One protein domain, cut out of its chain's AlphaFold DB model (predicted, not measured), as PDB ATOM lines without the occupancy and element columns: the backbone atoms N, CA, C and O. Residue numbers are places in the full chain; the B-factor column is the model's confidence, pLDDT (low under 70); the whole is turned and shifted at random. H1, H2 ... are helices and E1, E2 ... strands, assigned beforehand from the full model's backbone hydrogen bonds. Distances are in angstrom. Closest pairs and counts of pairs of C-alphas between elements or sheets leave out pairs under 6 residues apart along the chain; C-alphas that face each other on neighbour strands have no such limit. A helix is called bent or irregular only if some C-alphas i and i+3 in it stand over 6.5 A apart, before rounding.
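This is residues 162 to 212, 231 to 296 and 353 to 384 of the 618 residues of an uncharacterized protein of Edaphochlamys debaryana (UniProt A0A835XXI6). Three short strands, E2, E3 and E4, follow one another as a bent spine through the model, and each has a partner beside it: E1 beside E2, E7 beside E3 and E5 beside E4, with E6 added on E7. H3 packs on E2 on one side of this spine, while H2 lies on the other side and only grazes E3 with its first residues, 181 to 184; the hairpin of E4 and E5 lies toward one end of the longest axis. The printed part has 149 residues with three named helices and seven named strands, in the order E1 H1 H2 E2 E3 E4 E5 E6 E7 H3; the class is mixed, helices and strands, with under half of the residues in named elements. The strands form three antiparallel sheets, E3 - E7 - E6, E1 - E2 and E4 - E5. The whole is only just compact, close to loose, with a radius of gyration of the C-alphas of 17.2 A and spans of 52 by 40 by 38 A.

E1, residues 163 to 166, begins at C-alpha 163 at (48.575, -48.899, -28.284). H1 is residues 167 to 172, and H2 is residues 181 to 191, 15.2 A long from first to last C-alpha. Residues 192 to 212 hold no named element, nor do residues 231 to 243. E2 is residues 244 to 247, E3 residues 249 to 252, with C-alpha 249 at (47.756, -49.096, -33.479), and E4 residues 254 to 257. E5, residues 262 to 265, and E6, residues 275 to 278, come next. E7, residues 287 to 293, is the longest strand at 17.8 A. H3, residues 359 to 373, is the longest helix at 20.5 A and ends at C-alpha 373 at (41.512, -61.277, -34.508).

The largest sheet has E3 and E6 as edge strands and E7 as its inner strand; it is strongly twisted, its C-alphas lying up to 4.7 A off the best plane. The pairing of E7 is staggered: residues 287 to 290 pair with E6 and residues 291 to 293 with E3. N 291 and O 252 are 2.8 A apart, within hydrogen-bond range. E6 and E7 are a hairpin, with N 277 and O 288 within hydrogen-bond range at 3.0 A. H2 only grazes this sheet; its closest C-alphas to E3 are those of Trp 181 and Pro 250, 5.4 A. E2 runs on into E3 at 41 degrees, and E3 runs on into E4 at 60 degrees, each across a break of 1 residue. E1 and E2 are antiparallel at 148 degrees, with N 163 and O 247 within hydrogen-bond range at 2.8 A. The closest C-alphas of E2 and H3 are those of Thr 246 and Tyr 365, 5.7 A, among 9 pairs within 8 A. E4 and E5 are a hairpin, with N 255 and O 264 within hydrogen-bond range at 2.9 A. The closest C-alphas of H1 and E2 are those of Thr 167 and Leu 244, 5.5 A. H1, H2 and H3 touch no helix. In H1, H2 and H3 every O i to N i+4 pair is within hydrogen-bond range.

The two C-alphas farthest apart are those of Ser 260 and Asn 354, 53.9 A. Residues 213 to 230 are not printed, and C-alphas 212 and 231 are 24.2 A apart across this cut; residues 297 to 352 are not printed, and C-alphas 296 and 353 are 27.7 A apart across it. Of the links that are printed whole, none is long. The mean pLDDT of the printed part is 76.3; 28 residues are under 70, among them residues 208 to 212, 231 to 245 and 280 to 285.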
ATOM      1  N   HIS A 162      48.716 -53.441 -29.945       69.62
ATOM      2  CA  HIS A 162      47.790 -52.376 -29.624       69.62
ATOM      3  C   HIS A 162      48.602 -51.240 -28.990       69.62
ATOM      4  O   HIS A 162      49.647 -51.470 -28.380       69.62
ATOM      5  N   MET A 163      48.106 -50.014 -29.093       76.06
ATOM      6  CA  MET A 163      48.575 -48.899 -28.284       76.06
ATOM      7  C   MET A 163      48.017 -49.033 -26.860       76.06
ATOM      8  O   MET A 163      46.802 -49.110 -26.661       76.06
ATOM      9  N   TYR A 164      48.901 -49.013 -25.863       75.69
ATOM     10  CA  TYR A 164      48.527 -48.742 -24.475       75.69
ATOM     11  C   TYR A 164      48.583 -47.236 -24.214       75.69
ATOM     12  O   TYR A 164      49.507 -46.566 -24.671       75.69
ATOM     13  N   TYR A 165      47.615 -46.700 -23.471       77.25
ATOM     14  CA  TYR A 165      47.561 -45.271 -23.139       77.25
ATOM     15  C   TYR A 165      47.045 -45.036 -21.715       77.25
ATOM     16  O   TYR A 165      46.333 -45.868 -21.152       77.25
ATOM     17  N   ARG A 166      47.402 -43.895 -21.117       82.44
ATOM     18  CA  ARG A 166      46.964 -43.508 -19.768       82.44
ATOM     19  C   ARG A 166      45.590 -42.832 -19.823       82.44
ATOM     20  O   ARG A 166      45.483 -41.678 -20.232       82.44
ATOM     21  N   THR A 167      44.538 -43.540 -19.412       79.81
ATOM     22  CA  THR A 167      43.145 -43.050 -19.472       79.81
ATOM     23  C   THR A 167      42.894 -41.862 -18.550       79.81
ATOM     24  O   THR A 167      42.095 -40.994 -18.888       79.81
ATOM     25  N   ASP A 168      43.589 -41.785 -17.414       83.06
ATOM     26  CA  ASP A 168      43.501 -40.658 -16.483       83.06
ATOM     27  C   ASP A 168      44.158 -39.391 -17.047       83.06
ATOM     28  O   ASP A 168      43.547 -38.327 -17.011       83.06
ATOM     29  N   ILE A 169      45.345 -39.512 -17.646       83.81
ATOM     30  CA  ILE A 169      46.037 -38.401 -18.322       83.81
ATOM     31  C   ILE A 169      45.219 -37.900 -19.519       83.81
ATOM     32  O   ILE A 169      45.025 -36.696 -19.687       83.81
ATOM     33  N   PHE A 170      44.666 -38.820 -20.314       85.19
ATOM     34  CA  PHE A 170      43.819 -38.473 -21.456       85.19
ATOM     35  C   PHE A 170      42.527 -37.775 -21.005       85.19
ATOM     36  O   PHE A 170      42.123 -36.790 -21.620       85.19
ATOM     37  N   ALA A 171      41.912 -38.207 -19.897       85.06
ATOM     38  CA  ALA A 171      40.750 -37.532 -19.321       85.06
ATOM     39  C   ALA A 171      41.087 -36.134 -18.767       85.06
ATOM     40  O   ALA A 171      40.349 -35.185 -19.030       85.06
ATOM     41  N   VAL A 172      42.208 -35.981 -18.048       84.94
ATOM     42  CA  VAL A 172      42.663 -34.694 -17.481       84.94
ATOM     43  C   VAL A 172      42.955 -33.655 -18.568       84.94
ATOM     44  O   VAL A 172      42.643 -32.479 -18.390       84.94
ATOM     45  N   HIS A 173      43.511 -34.077 -19.706       82.19
ATOM     46  CA  HIS A 173      43.827 -33.187 -20.827       82.19
ATOM     47  C   HIS A 173      42.754 -33.145 -21.930       82.19
ATOM     48  O   HIS A 173      42.951 -32.457 -22.929       82.19
ATOM     49  N   ASN A 174      41.618 -33.835 -21.753       84.94
ATOM     50  CA  ASN A 174      40.535 -33.953 -22.740       84.94
ATOM     51  C   ASN A 174      41.036 -34.430 -24.127       84.94
ATOM     52  O   ASN A 174      40.694 -33.870 -25.169       84.94
ATOM     53  N   ILE A 175      41.875 -35.468 -24.125       86.19
ATOM     54  CA  ILE A 175      42.489 -36.075 -25.311       86.19
ATOM     55  C   ILE A 175      41.674 -37.301 -25.737       86.19
ATOM     56  O   ILE A 175      41.511 -38.257 -24.976       86.19
ATOM     57  N   SER A 176      41.180 -37.296 -26.975       86.69
ATOM     58  CA  SER A 176      40.641 -38.489 -27.637       86.69
ATOM     59  C   SER A 176      41.764 -39.452 -28.022       86.69
ATOM     60  O   SER A 176      42.856 -39.015 -28.373       86.69
ATOM     61  N   VAL A 177      41.491 -40.760 -28.013       85.12
ATOM     62  CA  VAL A 177      42.453 -41.783 -28.460       85.12
ATOM     63  C   VAL A 177      42.873 -41.512 -29.916       85.12
ATOM     64  O   VAL A 177      41.992 -41.525 -30.776       85.12
ATOM     65  N   PRO A 178      44.172 -41.283 -30.209       87.62
ATOM     66  CA  PRO A 178      44.648 -41.047 -31.569       87.62
ATOM     67  C   PRO A 178      44.320 -42.191 -32.524       87.62
ATOM     68  O   PRO A 178      44.536 -43.362 -32.200       87.62
ATOM     69  N   ALA A 179      43.848 -41.842 -33.717       86.38
ATOM     70  CA  ALA A 179      43.553 -42.786 -34.786       86.38
ATOM     71  C   ALA A 179      44.610 -42.772 -35.894       86.38
ATOM     72  O   ALA A 179      44.774 -43.775 -36.590       86.38
ATOM     73  N   THR A 180      45.349 -41.670 -36.051       87.62
ATOM     74  CA  THR A 180      46.477 -41.558 -36.991       87.62
ATOM     75  C   THR A 180      47.818 -41.416 -36.268       87.62
ATOM     76  O   THR A 180      47.878 -40.980 -35.116       87.62
ATOM     77  N   TRP A 181      48.921 -41.777 -36.935       86.50
ATOM     78  CA  TRP A 181      50.263 -41.518 -36.393       86.50
ATOM     79  C   TRP A 181      50.526 -40.025 -36.168       86.50
ATOM     80  O   TRP A 181      51.179 -39.680 -35.190       86.50
ATOM     81  N   ASP A 182      49.991 -39.149 -37.021       87.31
ATOM     82  CA  ASP A 182      50.165 -37.699 -36.898       87.31
ATOM     83  C   ASP A 182      49.420 -37.151 -35.660       87.31
ATOM     84  O   ASP A 182      49.968 -36.336 -34.914       87.31
ATOM     85  N   GLU A 183      48.218 -37.663 -35.358       87.81
ATOM     86  CA  GLU A 183      47.505 -37.381 -34.099       87.81
ATOM     87  C   GLU A 183      48.276 -37.910 -32.876       87.81
ATOM     88  O   GLU A 183      48.369 -37.213 -31.864       87.81
ATOM     89  N   LEU A 184      48.864 -39.113 -32.954       87.81
ATOM     90  CA  LEU A 184      49.648 -39.680 -31.848       87.81
ATOM     91  C   LEU A 184      50.925 -38.873 -31.589       87.81
ATOM     92  O   LEU A 184      51.236 -38.595 -30.432       87.81
ATOM     93  N   LEU A 185      51.643 -38.472 -32.640       89.25
ATOM     94  CA  LEU A 185      52.821 -37.615 -32.520       89.25
ATOM     95  C   LEU A 185      52.444 -36.240 -31.957       89.25
ATOM     96  O   LEU A 185      53.099 -35.777 -31.031       89.25
ATOM     97  N   THR A 186      51.336 -35.645 -32.410       89.50
ATOM     98  CA  THR A 186      50.822 -34.376 -31.864       89.50
ATOM     99  C   THR A 186      50.509 -34.484 -30.366       89.50
ATOM    100  O   THR A 186      50.873 -33.598 -29.593       89.50
ATOM    101  N   VAL A 187      49.881 -35.581 -29.923       88.25
ATOM    102  CA  VAL A 187      49.630 -35.854 -28.495       88.25
ATOM    103  C   VAL A 187      50.935 -36.075 -27.723       88.25
ATOM    104  O   VAL A 187      51.102 -35.521 -26.636       88.25
ATOM    105  N   ALA A 188      51.875 -36.840 -28.279       88.88
ATOM    106  CA  ALA A 188      53.159 -37.125 -27.647       88.88
ATOM    107  C   ALA A 188      54.018 -35.861 -27.478       88.88
ATOM    108  O   ALA A 188      54.529 -35.616 -26.386       88.88
ATOM    109  N   GLU A 189      54.133 -35.032 -28.518       90.44
ATOM    110  CA  GLU A 189      54.824 -33.739 -28.476       90.44
ATOM    111  C   GLU A 189      54.138 -32.762 -27.516       90.44
ATOM    112  O   GLU A 189      54.813 -32.075 -26.751       90.44
ATOM    113  N   ALA A 190      52.801 -32.730 -27.498       87.88
ATOM    114  CA  ALA A 190      52.059 -31.872 -26.584       87.88
ATOM    115  C   ALA A 190      52.278 -32.248 -25.111       87.88
ATOM    116  O   ALA A 190      52.285 -31.346 -24.271       87.88
ATOM    117  N   LEU A 191      52.433 -33.537 -24.787       87.94
ATOM    118  CA  LEU A 191      52.593 -34.047 -23.418       87.94
ATOM    119  C   LEU A 191      54.054 -34.164 -22.948       87.94
ATOM    120  O   LEU A 191      54.305 -34.110 -21.745       87.94
ATOM    121  N   HIS A 192      55.019 -34.316 -23.856       89.38
ATOM    122  CA  HIS A 192      56.425 -34.506 -23.497       89.38
ATOM    123  C   HIS A 192      57.012 -33.306 -22.733       89.38
ATOM    124  O   HIS A 192      56.781 -32.145 -23.071       89.38
ATOM    125  N   GLY A 193      57.797 -33.595 -21.693       87.88
ATOM    126  CA  GLY A 193      58.457 -32.590 -20.864       87.88
ATOM    127  C   GLY A 193      57.571 -32.000 -19.764       87.88
ATOM    128  O   GLY A 193      58.035 -31.135 -19.023       87.88
ATOM    129  N   ARG A 194      56.313 -32.447 -19.643       88.31
ATOM    130  CA  ARG A 194      55.415 -32.094 -18.535       88.31
ATOM    131  C   ARG A 194      55.540 -33.107 -17.406       88.31
ATOM    132  O   ARG A 194      55.733 -34.280 -17.675       88.31
ATOM    133  N   ASP A 195      55.339 -32.657 -16.179       86.50
ATOM    134  CA  ASP A 195      54.981 -33.525 -15.056       86.50
ATOM    135  C   ASP A 195      53.510 -33.951 -15.236       86.50
ATOM    136  O   ASP A 195      52.621 -33.087 -15.239       86.50
ATOM    137  N   MET A 196      53.255 -35.240 -15.498       81.19
ATOM    138  CA  MET A 196      51.903 -35.768 -15.730       81.19
ATOM    139  C   MET A 196      51.346 -36.574 -14.552       81.19
ATOM    140  O   MET A 196      50.122 -36.691 -14.447       81.19
ATOM    141  N   ASP A 197      52.183 -37.141 -13.677       75.81
ATOM    142  CA  ASP A 197      51.719 -37.926 -12.521       75.81
ATOM    143  C   ASP A 197      51.899 -37.259 -11.143       75.81
ATOM    144  O   ASP A 197      51.238 -37.680 -10.184       75.81
ATOM    145  N   GLY A 198      52.638 -36.149 -11.078       81.38
ATOM    146  CA  GLY A 198      52.785 -35.277  -9.914       81.38
ATOM    147  C   GLY A 198      54.062 -35.491  -9.097       81.38
ATOM    148  O   GLY A 198      54.110 -35.022  -7.955       81.38
ATOM    149  N   ASP A 199      55.066 -36.208  -9.617       83.56
ATOM    150  CA  ASP A 199      56.331 -36.464  -8.908       83.56
ATOM    151  C   ASP A 199      57.357 -35.309  -8.990       83.56
ATOM    152  O   ASP A 199      58.312 -35.268  -8.204       83.56
ATOM    153  N   GLY A 200      57.124 -34.328  -9.871       87.00
ATOM    154  CA  GLY A 200      57.992 -33.170 -10.098       87.00
ATOM    155  C   GLY A 200      59.062 -33.348 -11.184       87.00
ATOM    156  O   GLY A 200      59.909 -32.459 -11.340       87.00
ATOM    157  N   LEU A 201      59.055 -34.458 -11.930       88.19
ATOM    158  CA  LEU A 201      59.959 -34.742 -13.049       88.19
ATOM    159  C   LEU A 201      59.259 -34.566 -14.418       88.19
ATOM    160  O   LEU A 201      58.035 -34.587 -14.511       88.19
ATOM    161  N   PRO A 202      60.017 -34.354 -15.513       87.81
ATOM    162  CA  PRO A 202      59.452 -34.260 -16.860       87.81
ATOM    163  C   PRO A 202      59.225 -35.644 -17.498       87.81
ATOM    164  O   PRO A 202      60.181 -36.376 -17.764       87.81
ATOM    165  N   ASP A 203      57.976 -35.960 -17.838       83.69
ATOM    166  CA  ASP A 203      57.575 -37.214 -18.481       83.69
ATOM    167  C   ASP A 203      57.848 -37.279 -19.999       83.69
ATOM    168  O   ASP A 203      58.032 -36.288 -20.724       83.69
ATOM    169  N   TYR A 204      57.779 -38.504 -20.519       83.38
ATOM    170  CA  TYR A 204      57.762 -38.800 -21.947       83.38
ATOM    171  C   TYR A 204      56.323 -38.984 -22.445       83.38
ATOM    172  O   TYR A 204      55.619 -39.893 -22.010       83.38
ATOM    173  N   GLY A 205      55.896 -38.161 -23.410       81.06
ATOM    174  CA  GLY A 205      54.567 -38.272 -24.030       81.06
ATOM    175  C   GLY A 205      54.372 -39.530 -24.890       81.06
ATOM    176  O   GLY A 205      53.246 -39.861 -25.252       81.06
ATOM    177  N   ILE A 206      55.456 -40.250 -25.200       81.56
ATOM    178  CA  ILE A 206      55.446 -41.575 -25.823       81.56
ATOM    179  C   ILE A 206      56.633 -42.398 -25.308       81.56
ATOM    180  O   ILE A 206      57.721 -41.863 -25.100       81.56
ATOM    181  N   CYS A 207      56.435 -43.701 -25.105       72.44
ATOM    182  CA  CYS A 207      57.479 -44.629 -24.674       72.44
ATOM    183  C   CYS A 207      57.574 -45.796 -25.666       72.44
ATOM    184  O   CYS A 207      56.562 -46.397 -26.025       72.44
ATOM    185  N   MET A 208      58.791 -46.091 -26.121       68.12
ATOM    186  CA  MET A 208      59.125 -47.135 -27.092       68.12
ATOM    187  C   MET A 208      60.498 -47.699 -26.726       68.12
ATOM    188  O   MET A 208      61.392 -46.921 -26.386       68.12
ATOM    189  N   ASP A 209      60.700 -49.017 -26.809       61.09
ATOM    190  CA  ASP A 209      62.035 -49.575 -26.585       61.09
ATOM    191  C   ASP A 209      62.908 -49.391 -27.828       61.09
ATOM    192  O   ASP A 209      62.726 -50.029 -28.866       61.09
ATOM    193  N   THR A 210      63.860 -48.471 -27.715       58.53
ATOM    194  CA  THR A 210      64.815 -48.132 -28.767       58.53
ATOM    195  C   THR A 210      66.173 -48.802 -28.564       58.53
ATOM    196  O   THR A 210      67.108 -48.479 -29.287       58.53
ATOM    197  N   ARG A 211      66.344 -49.722 -27.602       57.62
ATOM    198  CA  ARG A 211      67.669 -50.280 -27.275       57.62
ATOM    199  C   ARG A 211      68.254 -51.112 -28.418       57.62
ATOM    200  O   ARG A 211      67.684 -52.112 -28.849       57.62
ATOM    201  N   GLU A 212      69.466 -50.745 -28.836       51.00
ATOM    202  CA  GLU A 212      70.195 -51.391 -29.939       51.00
ATOM    203  C   GLU A 212      70.348 -52.912 -29.737       51.00
ATOM    204  O   GLU A 212      70.181 -53.689 -30.677       51.00
ATOM    205  N   SER A 231      50.223 -55.304 -43.345       28.30
ATOM    206  CA  SER A 231      49.562 -55.358 -41.984       28.30
ATOM    207  C   SER A 231      49.857 -56.557 -40.981       28.30
ATOM    208  O   SER A 231      50.777 -57.325 -41.217       28.30
ATOM    209  N   HIS A 232      49.095 -56.736 -39.860       27.52
ATOM    210  CA  HIS A 232      48.842 -57.982 -39.031       27.52
ATOM    211  C   HIS A 232      49.271 -57.955 -37.532       27.52
ATOM    212  O   HIS A 232      50.198 -57.264 -37.257       27.52
ATOM    213  N   ALA A 233      48.720 -58.681 -36.538       36.69
ATOM    214  CA  ALA A 233      48.913 -58.509 -35.049       36.69
ATOM    215  C   ALA A 233      50.135 -57.681 -34.439       36.69
ATOM    216  O   ALA A 233      50.048 -56.461 -34.497       36.69
ATOM    217  N   SER A 234      51.292 -58.152 -33.904       40.97
ATOM    218  CA  SER A 234      51.621 -58.758 -32.575       40.97
ATOM    219  C   SER A 234      52.899 -58.126 -31.859       40.97
ATOM    220  O   SER A 234      53.850 -57.874 -32.592       40.97
ATOM    221  N   VAL A 235      52.942 -57.901 -30.504       33.25
ATOM    222  CA  VAL A 235      53.840 -57.057 -29.627       33.25
ATOM    223  C   VAL A 235      53.251 -56.508 -28.252       33.25
ATOM    224  O   VAL A 235      53.037 -55.295 -28.219       33.25
ATOM    225  N   PRO A 236      53.002 -57.241 -27.111       44.59
ATOM    226  CA  PRO A 236      52.379 -56.694 -25.861       44.59
ATOM    227  C   PRO A 236      53.042 -56.984 -24.471       44.59
ATOM    228  O   PRO A 236      53.919 -57.834 -24.351       44.59
ATOM    229  N   SER A 237      52.534 -56.363 -23.378       27.52
ATOM    230  CA  SER A 237      52.778 -56.734 -21.950       27.52
ATOM    231  C   SER A 237      51.712 -56.163 -20.956       27.52
ATOM    232  O   SER A 237      50.663 -55.697 -21.394       27.52
ATOM    233  N   ARG A 238      51.901 -56.238 -19.618       33.31
ATOM    234  CA  ARG A 238      50.869 -55.970 -18.570       33.31
ATOM    235  C   ARG A 238      51.291 -54.878 -17.559       33.31
ATOM    236  O   ARG A 238      52.359 -54.985 -16.968       33.31
ATOM    237  N   VAL A 239      50.425 -53.889 -17.279       36.16
ATOM    238  CA  VAL A 239      50.622 -52.841 -16.237       36.16
ATOM    239  C   VAL A 239      49.382 -52.718 -15.332       36.16
ATOM    240  O   VAL A 239      48.260 -52.997 -15.757       36.16
ATOM    241  N   SER A 240      49.577 -52.357 -14.061       32.91
ATOM    242  CA  SER A 240      48.559 -52.364 -13.001       32.91
ATOM    243  C   SER A 240      47.813 -51.031 -12.814       32.91
ATOM    244  O   SER A 240      48.385 -49.954 -12.944       32.91
ATOM    245  N   GLY A 241      46.544 -51.110 -12.386       39.44
ATOM    246  CA  GLY A 241      45.912 -50.030 -11.608       39.44
ATOM    247  C   GLY A 241      44.930 -49.093 -12.323       39.44
ATOM    248  O   GLY A 241      45.025 -47.887 -12.130       39.44
ATOM    249  N   GLY A 242      43.971 -49.607 -13.105       53.97
ATOM    250  CA  GLY A 242      42.727 -48.895 -13.485       53.97
ATOM    251  C   GLY A 242      42.851 -47.639 -14.369       53.97
ATOM    252  O   GLY A 242      41.837 -47.058 -14.747       53.97
ATOM    253  N   LYS A 243      44.079 -47.232 -14.698       66.19
ATOM    254  CA  LYS A 243      44.451 -46.013 -15.431       66.19
ATOM    255  C   LYS A 243      44.984 -46.296 -16.844       66.19
ATOM    256  O   LYS A 243      45.566 -45.412 -17.466       66.19
ATOM    257  N   LEU A 244      44.853 -47.531 -17.335       68.50
ATOM    258  CA  LEU A 244      45.444 -47.980 -18.596       68.50
ATOM    259  C   LEU A 244      44.360 -48.434 -19.576       68.50
ATOM    260  O   LEU A 244      43.642 -49.394 -19.313       68.50
ATOM    261  N   GLY A 245      44.280 -47.764 -20.721       68.69
ATOM    262  CA  GLY A 245      43.450 -48.160 -21.851       68.69
ATOM    263  C   GLY A 245      44.242 -48.963 -22.881       68.69
ATOM    264  O   GLY A 245      45.472 -48.933 -22.912       68.69
ATOM    265  N   THR A 246      43.526 -49.691 -23.737       71.81
ATOM    266  CA  THR A 246      44.078 -50.427 -24.884       71.81
ATOM    267  C   THR A 246      43.301 -50.035 -26.140       71.81
ATOM    268  O   THR A 246      42.072 -49.979 -26.106       71.81
ATOM    269  N   ALA A 247      43.999 -49.756 -27.237       74.19
ATOM    270  CA  ALA A 247      43.425 -49.414 -28.540       74.19
ATOM    271  C   ALA A 247      44.247 -50.062 -29.671       74.19
ATOM    272  O   ALA A 247      45.402 -50.399 -29.434       74.19
ATOM    273  N   PRO A 248      43.723 -50.236 -30.898       75.50
ATOM    274  CA  PRO A 248      44.548 -50.609 -32.053       75.50
ATOM    275  C   PRO A 248      45.746 -49.662 -32.247       75.50
ATOM    276  O   PRO A 248      45.770 -48.560 -31.691       75.50
ATOM    277  N   LEU A 249      46.743 -50.063 -33.044       77.69
ATOM    278  CA  LEU A 249      47.756 -49.096 -33.479       77.69
ATOM    279  C   LEU A 249      47.100 -48.012 -34.353       77.69
ATOM    280  O   LEU A 249      46.173 -48.328 -35.111       77.69
ATOM    281  N   PRO A 250      47.589 -46.759 -34.303       85.69
ATOM    282  CA  PRO A 250      47.152 -45.736 -35.239       85.69
ATOM    283  C   PRO A 250      47.405 -46.172 -36.685       85.69
ATOM    284  O   PRO A 250      48.341 -46.919 -36.971       85.69
ATOM    285  N   GLY A 251      46.562 -45.712 -37.606       88.00
ATOM    286  CA  GLY A 251      46.726 -45.922 -39.042       88.00
ATOM    287  C   GLY A 251      47.326 -44.717 -39.764       88.00
ATOM    288  O   GLY A 251      47.864 -43.791 -39.154       88.00
ATOM    289  N   SER A 252      47.186 -44.704 -41.091       90.00
ATOM    290  CA  SER A 252      47.571 -43.557 -41.922       90.00
ATOM    291  C   SER A 252      46.454 -43.114 -42.869       90.00
ATOM    292  O   SER A 252      45.802 -43.944 -43.500       90.00
ATOM    293  N   GLU A 253      46.283 -41.798 -43.032       91.44
ATOM    294  CA  GLU A 253      45.474 -41.198 -44.110       91.44
ATOM    295  C   GLU A 253      46.105 -41.396 -45.507       91.44
ATOM    296  O   GLU A 253      45.504 -41.033 -46.524       91.44
ATOM    297  N   ARG A 254      47.337 -41.929 -45.592       90.19
ATOM    298  CA  ARG A 254      48.106 -42.045 -46.839       90.19
ATOM    299  C   ARG A 254      48.736 -43.427 -47.006       90.19
ATOM    300  O   ARG A 254      49.327 -43.976 -46.087       90.19
ATOM    301  N   VAL A 255      48.670 -43.959 -48.224       88.69
ATOM    302  CA  VAL A 255      49.187 -45.291 -48.583       88.69
ATOM    303  C   VAL A 255      50.146 -45.221 -49.771       88.69
ATOM    304  O   VAL A 255      50.082 -44.295 -50.584       88.69
ATOM    305  N   LEU A 256      51.050 -46.196 -49.879       84.44
ATOM    306  CA  LEU A 256      52.037 -46.273 -50.952       84.44
ATOM    307  C   LEU A 256      51.395 -46.643 -52.299       84.44
ATOM    308  O   LEU A 256      51.039 -47.797 -52.553       84.44
ATOM    309  N   ASP A 257      51.346 -45.678 -53.215       83.88
ATOM    310  CA  ASP A 257      51.092 -45.925 -54.630       83.88
ATOM    311  C   ASP A 257      52.316 -46.628 -55.238       83.88
ATOM    312  O   ASP A 257      53.317 -46.003 -55.592       83.88
ATOM    313  N   ARG A 258      52.254 -47.964 -55.306       78.69
ATOM    314  CA  ARG A 258      53.371 -48.817 -55.752       78.69
ATOM    315  C   ARG A 258      53.930 -48.447 -57.144       78.69
ATOM    316  O   ARG A 258      55.147 -48.534 -57.284       78.69
ATOM    317  N   PRO A 259      53.128 -48.021 -58.148       81.25
ATOM    318  CA  PRO A 259      53.657 -47.588 -59.446       81.25
ATOM    319  C   PRO A 259      54.485 -46.296 -59.402       81.25
ATOM    320  O   PRO A 259      55.500 -46.213 -60.089       81.25
ATOM    321  N   SER A 260      54.077 -45.289 -58.619       85.12
ATOM    322  CA  SER A 260      54.813 -44.014 -58.514       85.12
ATOM    323  C   SER A 260      55.853 -43.976 -57.389       85.12
ATOM    324  O   SER A 260      56.685 -43.069 -57.360       85.12
ATOM    325  N   GLY A 261      55.806 -44.933 -56.456       79.94
ATOM    326  CA  GLY A 261      56.681 -44.989 -55.283       79.94
ATOM    327  C   GLY A 261      56.398 -43.895 -54.247       79.94
ATOM    328  O   GLY A 261      57.291 -43.547 -53.479       79.94
ATOM    329  N   ARG A 262      55.193 -43.308 -54.244       86.38
ATOM    330  CA  ARG A 262      54.829 -42.147 -53.407       86.38
ATOM    331  C   ARG A 262      53.641 -42.443 -52.497       86.38
ATOM    332  O   ARG A 262      52.734 -43.181 -52.867       86.38
ATOM    333  N   LEU A 263      53.613 -41.807 -51.325       88.44
ATOM    334  CA  LEU A 263      52.451 -41.827 -50.434       88.44
ATOM    335  C   LEU A 263      51.345 -40.914 -50.982       88.44
ATOM    336  O   LEU A 263      51.545 -39.700 -51.109       88.44
ATOM    337  N   VAL A 264      50.173 -41.476 -51.262       91.00
ATOM    338  CA  VAL A 264      48.987 -40.772 -51.783       91.00
ATOM    339  C   VAL A 264      47.815 -40.881 -50.801       91.00
ATOM    340  O   VAL A 264      47.816 -41.809 -49.994       91.00
ATOM    341  N   PRO A 265      46.819 -39.974 -50.842       92.44
ATOM    342  CA  PRO A 265      45.633 -40.076 -49.993       92.44
ATOM    343  C   PRO A 265      44.900 -41.413 -50.145       92.44
ATOM    344  O   PRO A 265      44.787 -41.963 -51.245       92.44
ATOM    345  N   CYS A 266      44.400 -41.911 -49.023       88.94
ATOM    346  CA  CYS A 266      43.618 -43.132 -48.924       88.94
ATOM    347  C   CYS A 266      42.181 -42.898 -49.432       88.94
ATOM    348  O   CYS A 266      41.552 -41.887 -49.121       88.94
ATOM    349  N   THR A 267      41.661 -43.815 -50.250       89.25
ATOM    350  CA  THR A 267      40.313 -43.751 -50.855       89.25
ATOM    351  C   THR A 267      39.649 -45.131 -50.774       89.25
ATOM    352  O   THR A 267      40.378 -46.110 -50.604       89.25
ATOM    353  N   PRO A 268      38.318 -45.274 -50.923       86.25
ATOM    354  CA  PRO A 268      37.657 -46.585 -50.855       86.25
ATOM    355  C   PRO A 268      38.211 -47.611 -51.857       86.25
ATOM    356  O   PRO A 268      38.245 -48.805 -51.576       86.25
ATOM    357  N   GLU A 269      38.690 -47.147 -53.013       84.94
ATOM    358  CA  GLU A 269      39.234 -47.977 -54.093       84.94
ATOM    359  C   GLU A 269      40.709 -48.343 -53.859       84.94
ATOM    360  O   GLU A 269      41.161 -49.407 -54.275       84.94
ATOM    361  N   ARG A 270      41.473 -47.458 -53.198       85.00
ATOM    362  CA  ARG A 270      42.888 -47.678 -52.838       85.00
ATOM    363  C   ARG A 270      43.056 -48.425 -51.513       85.00
ATOM    364  O   ARG A 270      44.073 -49.083 -51.314       85.00
ATOM    365  N   CYS A 271      42.074 -48.299 -50.628       86.50
ATOM    366  CA  CYS A 271      42.066 -48.796 -49.261       86.50
ATOM    367  C   CYS A 271      40.705 -49.454 -48.928       86.50
ATOM    368  O   CYS A 271      39.953 -48.920 -48.108       86.50
ATOM    369  N   PRO A 272      40.357 -50.613 -49.515       82.31
ATOM    370  CA  PRO A 272      39.044 -51.245 -49.315       82.31
ATOM    371  C   PRO A 272      38.757 -51.679 -47.864       82.31
ATOM    372  O   PRO A 272      37.624 -52.030 -47.544       82.31
ATOM    373  N   HIS A 273      39.764 -51.650 -46.984       83.81
ATOM    374  CA  HIS A 273      39.653 -51.968 -45.558       83.81
ATOM    375  C   HIS A 273      40.007 -50.785 -44.632       83.81
ATOM    376  O   HIS A 273      40.184 -50.990 -43.431       83.81
ATOM    377  N   ALA A 274      40.136 -49.559 -45.159       86.31
ATOM    378  CA  ALA A 274      40.330 -48.378 -44.319       86.31
ATOM    379  C   ALA A 274      39.066 -48.051 -43.517       86.31
ATOM    380  O   ALA A 274      37.944 -48.120 -44.025       86.31
ATOM    381  N   GLN A 275      39.263 -47.651 -42.265       86.44
ATOM    382  CA  GLN A 275      38.187 -47.247 -41.371       86.44
ATOM    383  C   GLN A 275      37.888 -45.758 -41.550       86.44
ATOM    384  O   GLN A 275      38.783 -44.952 -41.808       86.44
ATOM    385  N   ARG A 276      36.613 -45.387 -41.413       88.25
ATOM    386  CA  ARG A 276      36.194 -43.987 -41.295       88.25
ATOM    387  C   ARG A 276      36.391 -43.553 -39.855       88.25
ATOM    388  O   ARG A 276      35.855 -44.199 -38.957       88.25
ATOM    389  N   VAL A 277      37.136 -42.475 -39.644       85.56
ATOM    390  CA  VAL A 277      37.358 -41.920 -38.306       85.56
ATOM    391  C   VAL A 277      37.075 -40.425 -38.312       85.56
ATOM    392  O   VAL A 277      37.429 -39.726 -39.261       85.56
ATOM    393  N   ALA A 278      36.410 -39.937 -37.265       80.31
ATOM    394  CA  ALA A 278      36.203 -38.510 -37.056       80.31
ATOM    395  C   ALA A 278      37.547 -37.841 -36.738       80.31
ATOM    396  O   ALA A 278      38.226 -38.236 -35.793       80.31
ATOM    397  N   ARG A 279      37.921 -36.841 -37.537       70.25
ATOM    398  CA  ARG A 279      39.201 -36.136 -37.439       70.25
ATOM    399  C   ARG A 279      39.264 -35.281 -36.166       70.25
ATOM    400  O   ARG A 279      38.418 -34.401 -36.001       70.25
ATOM    401  N   GLY A 280      40.258 -35.502 -35.301       61.06
ATOM    402  CA  GLY A 280      40.362 -34.805 -34.010       61.06
ATOM    403  C   GLY A 280      40.683 -33.304 -34.105       61.06
ATOM    404  O   GLY A 280      40.257 -32.531 -33.249       61.06
ATOM    405  N   ASP A 281      41.393 -32.886 -35.157       57.97
ATOM    406  CA  ASP A 281      41.855 -31.507 -35.396       57.97
ATOM    407  C   ASP A 281      41.039 -30.741 -36.463       57.97
ATOM    408  O   ASP A 281      41.336 -29.587 -36.782       57.97
ATOM    409  N   GLY A 282      40.004 -31.372 -37.030       55.31
ATOM    410  CA  GLY A 282      39.230 -30.843 -38.154       55.31
ATOM    411  C   GLY A 282      37.986 -30.024 -37.767       55.31
ATOM    412  O   GLY A 282      37.552 -30.022 -36.613       55.31
ATOM    413  N   PRO A 283      37.337 -29.357 -38.744       50.75
ATOM    414  CA  PRO A 283      35.987 -28.831 -38.555       50.75
ATOM    415  C   PRO A 283      35.025 -29.966 -38.166       50.75
ATOM    416  O   PRO A 283      35.041 -31.051 -38.754       50.75
ATOM    417  N   SER A 284      34.183 -29.711 -37.160       54.28
ATOM    418  CA  SER A 284      33.395 -30.735 -36.463       54.28
ATOM    419  C   SER A 284      32.583 -31.626 -37.410       54.28
ATOM    420  O   SER A 284      31.674 -31.146 -38.088       54.28
ATOM    421  N   GLY A 285      32.874 -32.931 -37.402       58.91
ATOM    422  CA  GLY A 285      32.187 -33.929 -38.229       58.91
ATOM    423  C   GLY A 285      32.882 -34.279 -39.549       58.91
ATOM    424  O   GLY A 285      32.323 -35.053 -40.323       58.91
ATOM    425  N   GLN A 286      34.085 -33.762 -39.824       70.12
ATOM    426  CA  GLN A 286      34.891 -34.262 -40.939       70.12
ATOM    427  C   GLN A 286      35.431 -35.671 -40.634       70.12
ATOM    428  O   GLN A 286      36.285 -35.850 -39.768       70.12
ATOM    429  N   GLU A 287      34.959 -36.671 -41.379       82.62
ATOM    430  CA  GLU A 287      35.567 -38.004 -41.401       82.62
ATOM    431  C   GLU A 287      36.771 -38.061 -42.351       82.62
ATOM    432  O   GLU A 287      36.758 -37.471 -43.437       82.62
ATOM    433  N   VAL A 288      37.773 -38.854 -41.978       87.44
ATOM    434  CA  VAL A 288      38.909 -39.251 -42.819       87.44
ATOM    435  C   VAL A 288      38.953 -40.772 -42.978       87.44
ATOM    436  O   VAL A 288      38.469 -41.508 -42.117       87.44
ATOM    437  N   LEU A 289      39.515 -41.252 -44.092       90.19
ATOM    438  CA  LEU A 289      39.784 -42.677 -44.299       90.19
ATOM    439  C   LEU A 289      41.186 -43.008 -43.802       90.19
ATOM    440  O   LEU A 289      42.179 -42.551 -44.367       90.19
ATOM    441  N   VAL A 290      41.245 -43.831 -42.762       89.38
ATOM    442  CA  VAL A 290      42.476 -44.240 -42.095       89.38
ATOM    443  C   VAL A 290      42.745 -45.706 -42.414       89.38
ATOM    444  O   VAL A 290      41.953 -46.588 -42.076       89.38
ATOM    445  N   ASN A 291      43.883 -45.995 -43.046       88.31
ATOM    446  CA  ASN A 291      44.377 -47.358 -43.215       88.31
ATOM    447  C   ASN A 291      44.921 -47.868 -41.866       88.31
ATOM    448  O   ASN A 291      46.120 -47.796 -41.592       88.31
ATOM    449  N   THR A 292      44.011 -48.299 -40.989       79.81
ATOM    450  CA  THR A 292      44.293 -48.819 -39.641       79.81
ATOM    451  C   THR A 292      44.977 -50.172 -39.699       79.81
ATOM    452  O   THR A 292      44.614 -51.011 -40.531       79.81
ATOM    453  N   ILE A 293      45.940 -50.390 -38.801       73.75
ATOM    454  CA  ILE A 293      46.843 -51.531 -38.887       73.75
ATOM    455  C   ILE A 293      47.297 -52.063 -37.524       73.75
ATOM    456  O   ILE A 293      46.815 -51.684 -36.464       73.75
ATOM    457  N   VAL A 294      48.172 -53.048 -37.623       71.12
ATOM    458  CA  VAL A 294      48.838 -53.887 -36.629       71.12
ATOM    459  C   VAL A 294      50.097 -54.422 -37.366       71.12
ATOM    460  O   VAL A 294      50.074 -54.427 -38.604       71.12
ATOM    461  N   THR A 295      51.208 -54.826 -36.726       70.56
ATOM    462  CA  THR A 295      52.304 -55.554 -37.453       70.56
ATOM    463  C   THR A 295      52.863 -56.766 -36.699       70.56
ATOM    464  O   THR A 295      53.122 -56.683 -35.502       70.56
ATOM    465  N   ILE A 296      52.945 -57.918 -37.392       70.06
ATOM    466  CA  ILE A 296      52.782 -59.237 -36.754       70.06
ATOM    467  C   ILE A 296      54.075 -59.919 -36.347       70.06
ATOM    468  O   ILE A 296      55.087 -59.803 -37.033       70.06
ATOM    469  N   VAL A 353      37.732 -62.211 -15.248       85.50
ATOM    470  CA  VAL A 353      37.164 -61.630 -14.018       85.50
ATOM    471  C   VAL A 353      37.306 -62.596 -12.835       85.50
ATOM    472  O   VAL A 353      37.700 -62.176 -11.748       85.50
ATOM    473  N   ASN A 354      37.092 -63.899 -13.049       89.38
ATOM    474  CA  ASN A 354      37.330 -64.949 -12.053       89.38
ATOM    475  C   ASN A 354      38.815 -65.048 -11.653       89.38
ATOM    476  O   ASN A 354      39.126 -65.336 -10.499       89.38
ATOM    477  N   ALA A 355      39.734 -64.735 -12.572       83.56
ATOM    478  CA  ALA A 355      41.166 -64.589 -12.299       83.56
ATOM    479  C   ALA A 355      41.555 -63.250 -11.627       83.56
ATOM    480  O   ALA A 355      42.742 -62.959 -11.465       83.56
ATOM    481  N   GLY A 356      40.579 -62.426 -11.228       82.31
ATOM    482  CA  GLY A 356      40.793 -61.188 -10.473       82.31
ATOM    483  C   GLY A 356      41.146 -59.958 -11.314       82.31
ATOM    484  O   GLY A 356      41.653 -58.979 -10.763       82.31
ATOM    485  N   TYR A 357      40.908 -59.979 -12.628       77.25
ATOM    486  CA  TYR A 357      41.055 -58.785 -13.464       77.25
ATOM    487  C   TYR A 357      39.831 -57.858 -13.349       77.25
ATOM    488  O   TYR A 357      38.700 -58.303 -13.157       77.25
ATOM    489  N   ASP A 358      40.046 -56.550 -13.523       79.88
ATOM    490  CA  ASP A 358      38.964 -55.561 -13.506       79.88
ATOM    491  C   ASP A 358      37.987 -55.749 -14.696       79.88
ATOM    492  O   ASP A 358      38.437 -55.741 -15.849       79.88
ATOM    493  N   PRO A 359      36.660 -55.861 -14.473       79.06
ATOM    494  CA  PRO A 359      35.698 -56.145 -15.542       79.06
ATOM    495  C   PRO A 359      35.584 -55.076 -16.638       79.06
ATOM    496  O   PRO A 359      35.201 -55.409 -17.763       79.06
ATOM    497  N   ALA A 360      35.872 -53.804 -16.345       73.94
ATOM    498  CA  ALA A 360      35.733 -52.714 -17.313       73.94
ATOM    499  C   ALA A 360      36.946 -52.649 -18.253       73.94
ATOM    500  O   ALA A 360      36.794 -52.687 -19.477       73.94
ATOM    501  N   ASN A 361      38.151 -52.645 -17.679       69.50
ATOM    502  CA  ASN A 361      39.407 -52.649 -18.425       69.50
ATOM    503  C   ASN A 361      39.558 -53.942 -19.245       69.50
ATOM    504  O   ASN A 361      39.885 -53.889 -20.430       69.50
ATOM    505  N   THR A 362      39.213 -55.097 -18.666       76.50
ATOM    506  CA  THR A 362      39.246 -56.393 -19.372       76.50
ATOM    507  C   THR A 362      38.278 -56.428 -20.551       76.50
ATOM    508  O   THR A 362      38.624 -56.924 -21.620       76.50
ATOM    509  N   ARG A 363      37.080 -55.843 -20.414       81.31
ATOM    510  CA  ARG A 363      36.116 -55.744 -21.520       81.31
ATOM    511  C   ARG A 363      36.650 -54.895 -22.677       81.31
ATOM    512  O   ARG A 363      36.434 -55.267 -23.826       81.31
ATOM    513  N   SER A 364      37.357 -53.800 -22.389       73.56
ATOM    514  CA  SER A 364      38.028 -52.981 -23.410       73.56
ATOM    515  C   SER A 364      39.176 -53.741 -24.085       73.56
ATOM    516  O   SER A 364      39.227 -53.797 -25.313       73.56
ATOM    517  N   TYR A 365      40.032 -54.404 -23.302       76.25
ATOM    518  CA  TYR A 365      41.138 -55.232 -23.791       76.25
ATOM    519  C   TYR A 365      40.657 -56.379 -24.702       76.25
ATOM    520  O   TYR A 365      41.125 -56.508 -25.832       76.25
ATOM    521  N   LEU A 366      39.665 -57.165 -24.267       80.06
ATOM    522  CA  LEU A 366      39.119 -58.274 -25.059       80.06
ATOM    523  C   LEU A 366      38.345 -57.796 -26.299       80.06
ATOM    524  O   LEU A 366      38.340 -58.490 -27.315       80.06
ATOM    525  N   ALA A 367      37.727 -56.609 -26.263       79.00
ATOM    526  CA  ALA A 367      37.121 -56.002 -27.450       79.00
ATOM    527  C   ALA A 367      38.179 -55.580 -28.485       79.00
ATOM    528  O   ALA A 367      38.011 -55.872 -29.669       79.00
ATOM    529  N   ALA A 368      39.289 -54.972 -28.048       72.69
ATOM    530  CA  ALA A 368      40.420 -54.662 -28.925       72.69
ATOM    531  C   ALA A 368      41.028 -55.943 -29.528       72.69
ATOM    532  O   ALA A 368      41.277 -55.998 -30.730       72.69
ATOM    533  N   TYR A 369      41.176 -57.006 -28.732       74.56
ATOM    534  CA  TYR A 369      41.664 -58.298 -29.219       74.56
ATOM    535  C   TYR A 369      40.741 -58.947 -30.254       74.56
ATOM    536  O   TYR A 369      41.242 -59.422 -31.270       74.56
ATOM    537  N   ARG A 370      39.413 -58.928 -30.059       78.38
ATOM    538  CA  ARG A 370      38.461 -59.396 -31.088       78.38
ATOM    539  C   ARG A 370      38.595 -58.587 -32.375       78.38
ATOM    540  O   ARG A 370      38.757 -59.181 -33.431       78.38
ATOM    541  N   ALA A 371      38.659 -57.257 -32.290       73.88
ATOM    542  CA  ALA A 371      38.860 -56.401 -33.464       73.88
ATOM    543  C   ALA A 371      40.187 -56.673 -34.208       73.88
ATOM    544  O   ALA A 371      40.248 -56.509 -35.423       73.88
ATOM    545  N   VAL A 372      41.241 -57.118 -33.509       71.56
ATOM    546  CA  VAL A 372      42.516 -57.548 -34.118       71.56
ATOM    547  C   VAL A 372      42.421 -58.954 -34.734       71.56
ATOM    548  O   VAL A 372      42.941 -59.168 -35.832       71.56
ATOM    549  N   LEU A 373      41.752 -59.895 -34.058       70.62
ATOM    550  CA  LEU A 373      41.512 -61.277 -34.508       70.62
ATOM    551  C   LEU A 373      40.607 -61.354 -35.744       70.62
ATOM    552  O   LEU A 373      40.867 -62.149 -36.645       70.62
ATOM    553  N   GLU A 374      39.581 -60.506 -35.788       74.25
ATOM    554  CA  GLU A 374      38.546 -60.431 -36.828       74.25
ATOM    555  C   GLU A 374      38.878 -59.397 -37.928       74.25
ATOM    556  O   GLU A 374      38.080 -59.179 -38.841       74.25
ATOM    557  N   SER A 375      40.044 -58.737 -37.859       75.00
ATOM    558  CA  SER A 375      40.436 -57.699 -38.823       75.00
ATOM    559  C   SER A 375      40.593 -58.257 -40.247       75.00
ATOM    560  O   SER A 375      41.317 -59.236 -40.434       75.00
ATOM    561  N   PRO A 376      40.018 -57.605 -41.279       72.06
ATOM    562  CA  PRO A 376      40.257 -57.948 -42.680       72.06
ATOM    563  C   PRO A 376      41.473 -57.225 -43.290       72.06
ATOM    564  O   PRO A 376      41.936 -57.613 -44.358       72.06
ATOM    565  N   ASN A 377      42.005 -56.169 -42.654       75.69
ATOM    566  CA  ASN A 377      43.153 -55.422 -43.184       75.69
ATOM    567  C   ASN A 377      44.475 -56.028 -42.693       75.69
ATOM    568  O   ASN A 377      45.049 -55.539 -41.717       75.69
ATOM    569  N   VAL A 378      44.939 -57.124 -43.312       72.62
ATOM    570  CA  VAL A 378      45.915 -58.028 -42.662       72.62
ATOM    571  C   VAL A 378      47.062 -58.578 -43.542       72.62
ATOM    572  O   VAL A 378      46.894 -58.791 -44.739       72.62
ATOM    573  N   SER A 379      48.255 -58.768 -42.951       75.12
ATOM    574  CA  SER A 379      49.473 -59.336 -43.572       75.12
ATOM    575  C   SER A 379      50.292 -60.095 -42.523       75.12
ATOM    576  O   SER A 379      50.005 -60.012 -41.330       75.12
ATOM    577  N   TYR A 380      51.265 -60.895 -42.947       75.50
ATOM    578  CA  TYR A 380      51.985 -61.805 -42.056       75.50
ATOM    579  C   TYR A 380      53.476 -61.491 -41.941       75.50
ATOM    580  O   TYR A 380      54.010 -60.700 -42.719       75.50
ATOM    581  N   GLU A 381      54.153 -62.151 -40.990       78.12
ATOM    582  CA  GLU A 381      55.614 -62.233 -40.960       78.12
ATOM    583  C   GLU A 381      56.103 -62.601 -42.363       78.12
ATOM    584  O   GLU A 381      55.543 -63.488 -43.027       78.12
ATOM    585  N   LEU A 382      57.117 -61.872 -42.826       80.88
ATOM    586  CA  LEU A 382      57.650 -62.042 -44.167       80.88
ATOM    587  C   LEU A 382      58.157 -63.476 -44.323       80.88
ATOM    588  O   LEU A 382      58.931 -63.971 -43.513       80.88
ATOM    589  N   ARG A 383      57.699 -64.155 -45.373       82.19
ATOM    590  CA  ARG A 383      58.057 -65.544 -45.667       82.19
ATOM    591  C   ARG A 383      58.512 -65.637 -47.111       82.19
ATOM    592  O   ARG A 383      57.686 -65.706 -48.017       82.19
ATOM    593  N   PHE A 384      59.820 -65.618 -47.332       84.94
ATOM    594  CA  PHE A 384      60.435 -65.891 -48.631       84.94
ATOM    595  C   PHE A 384      61.871 -66.416 -48.460       84.94
ATOM    596  O   PHE A 384      62.486 -66.175 -47.417       84.94
TER     597      PHE A 384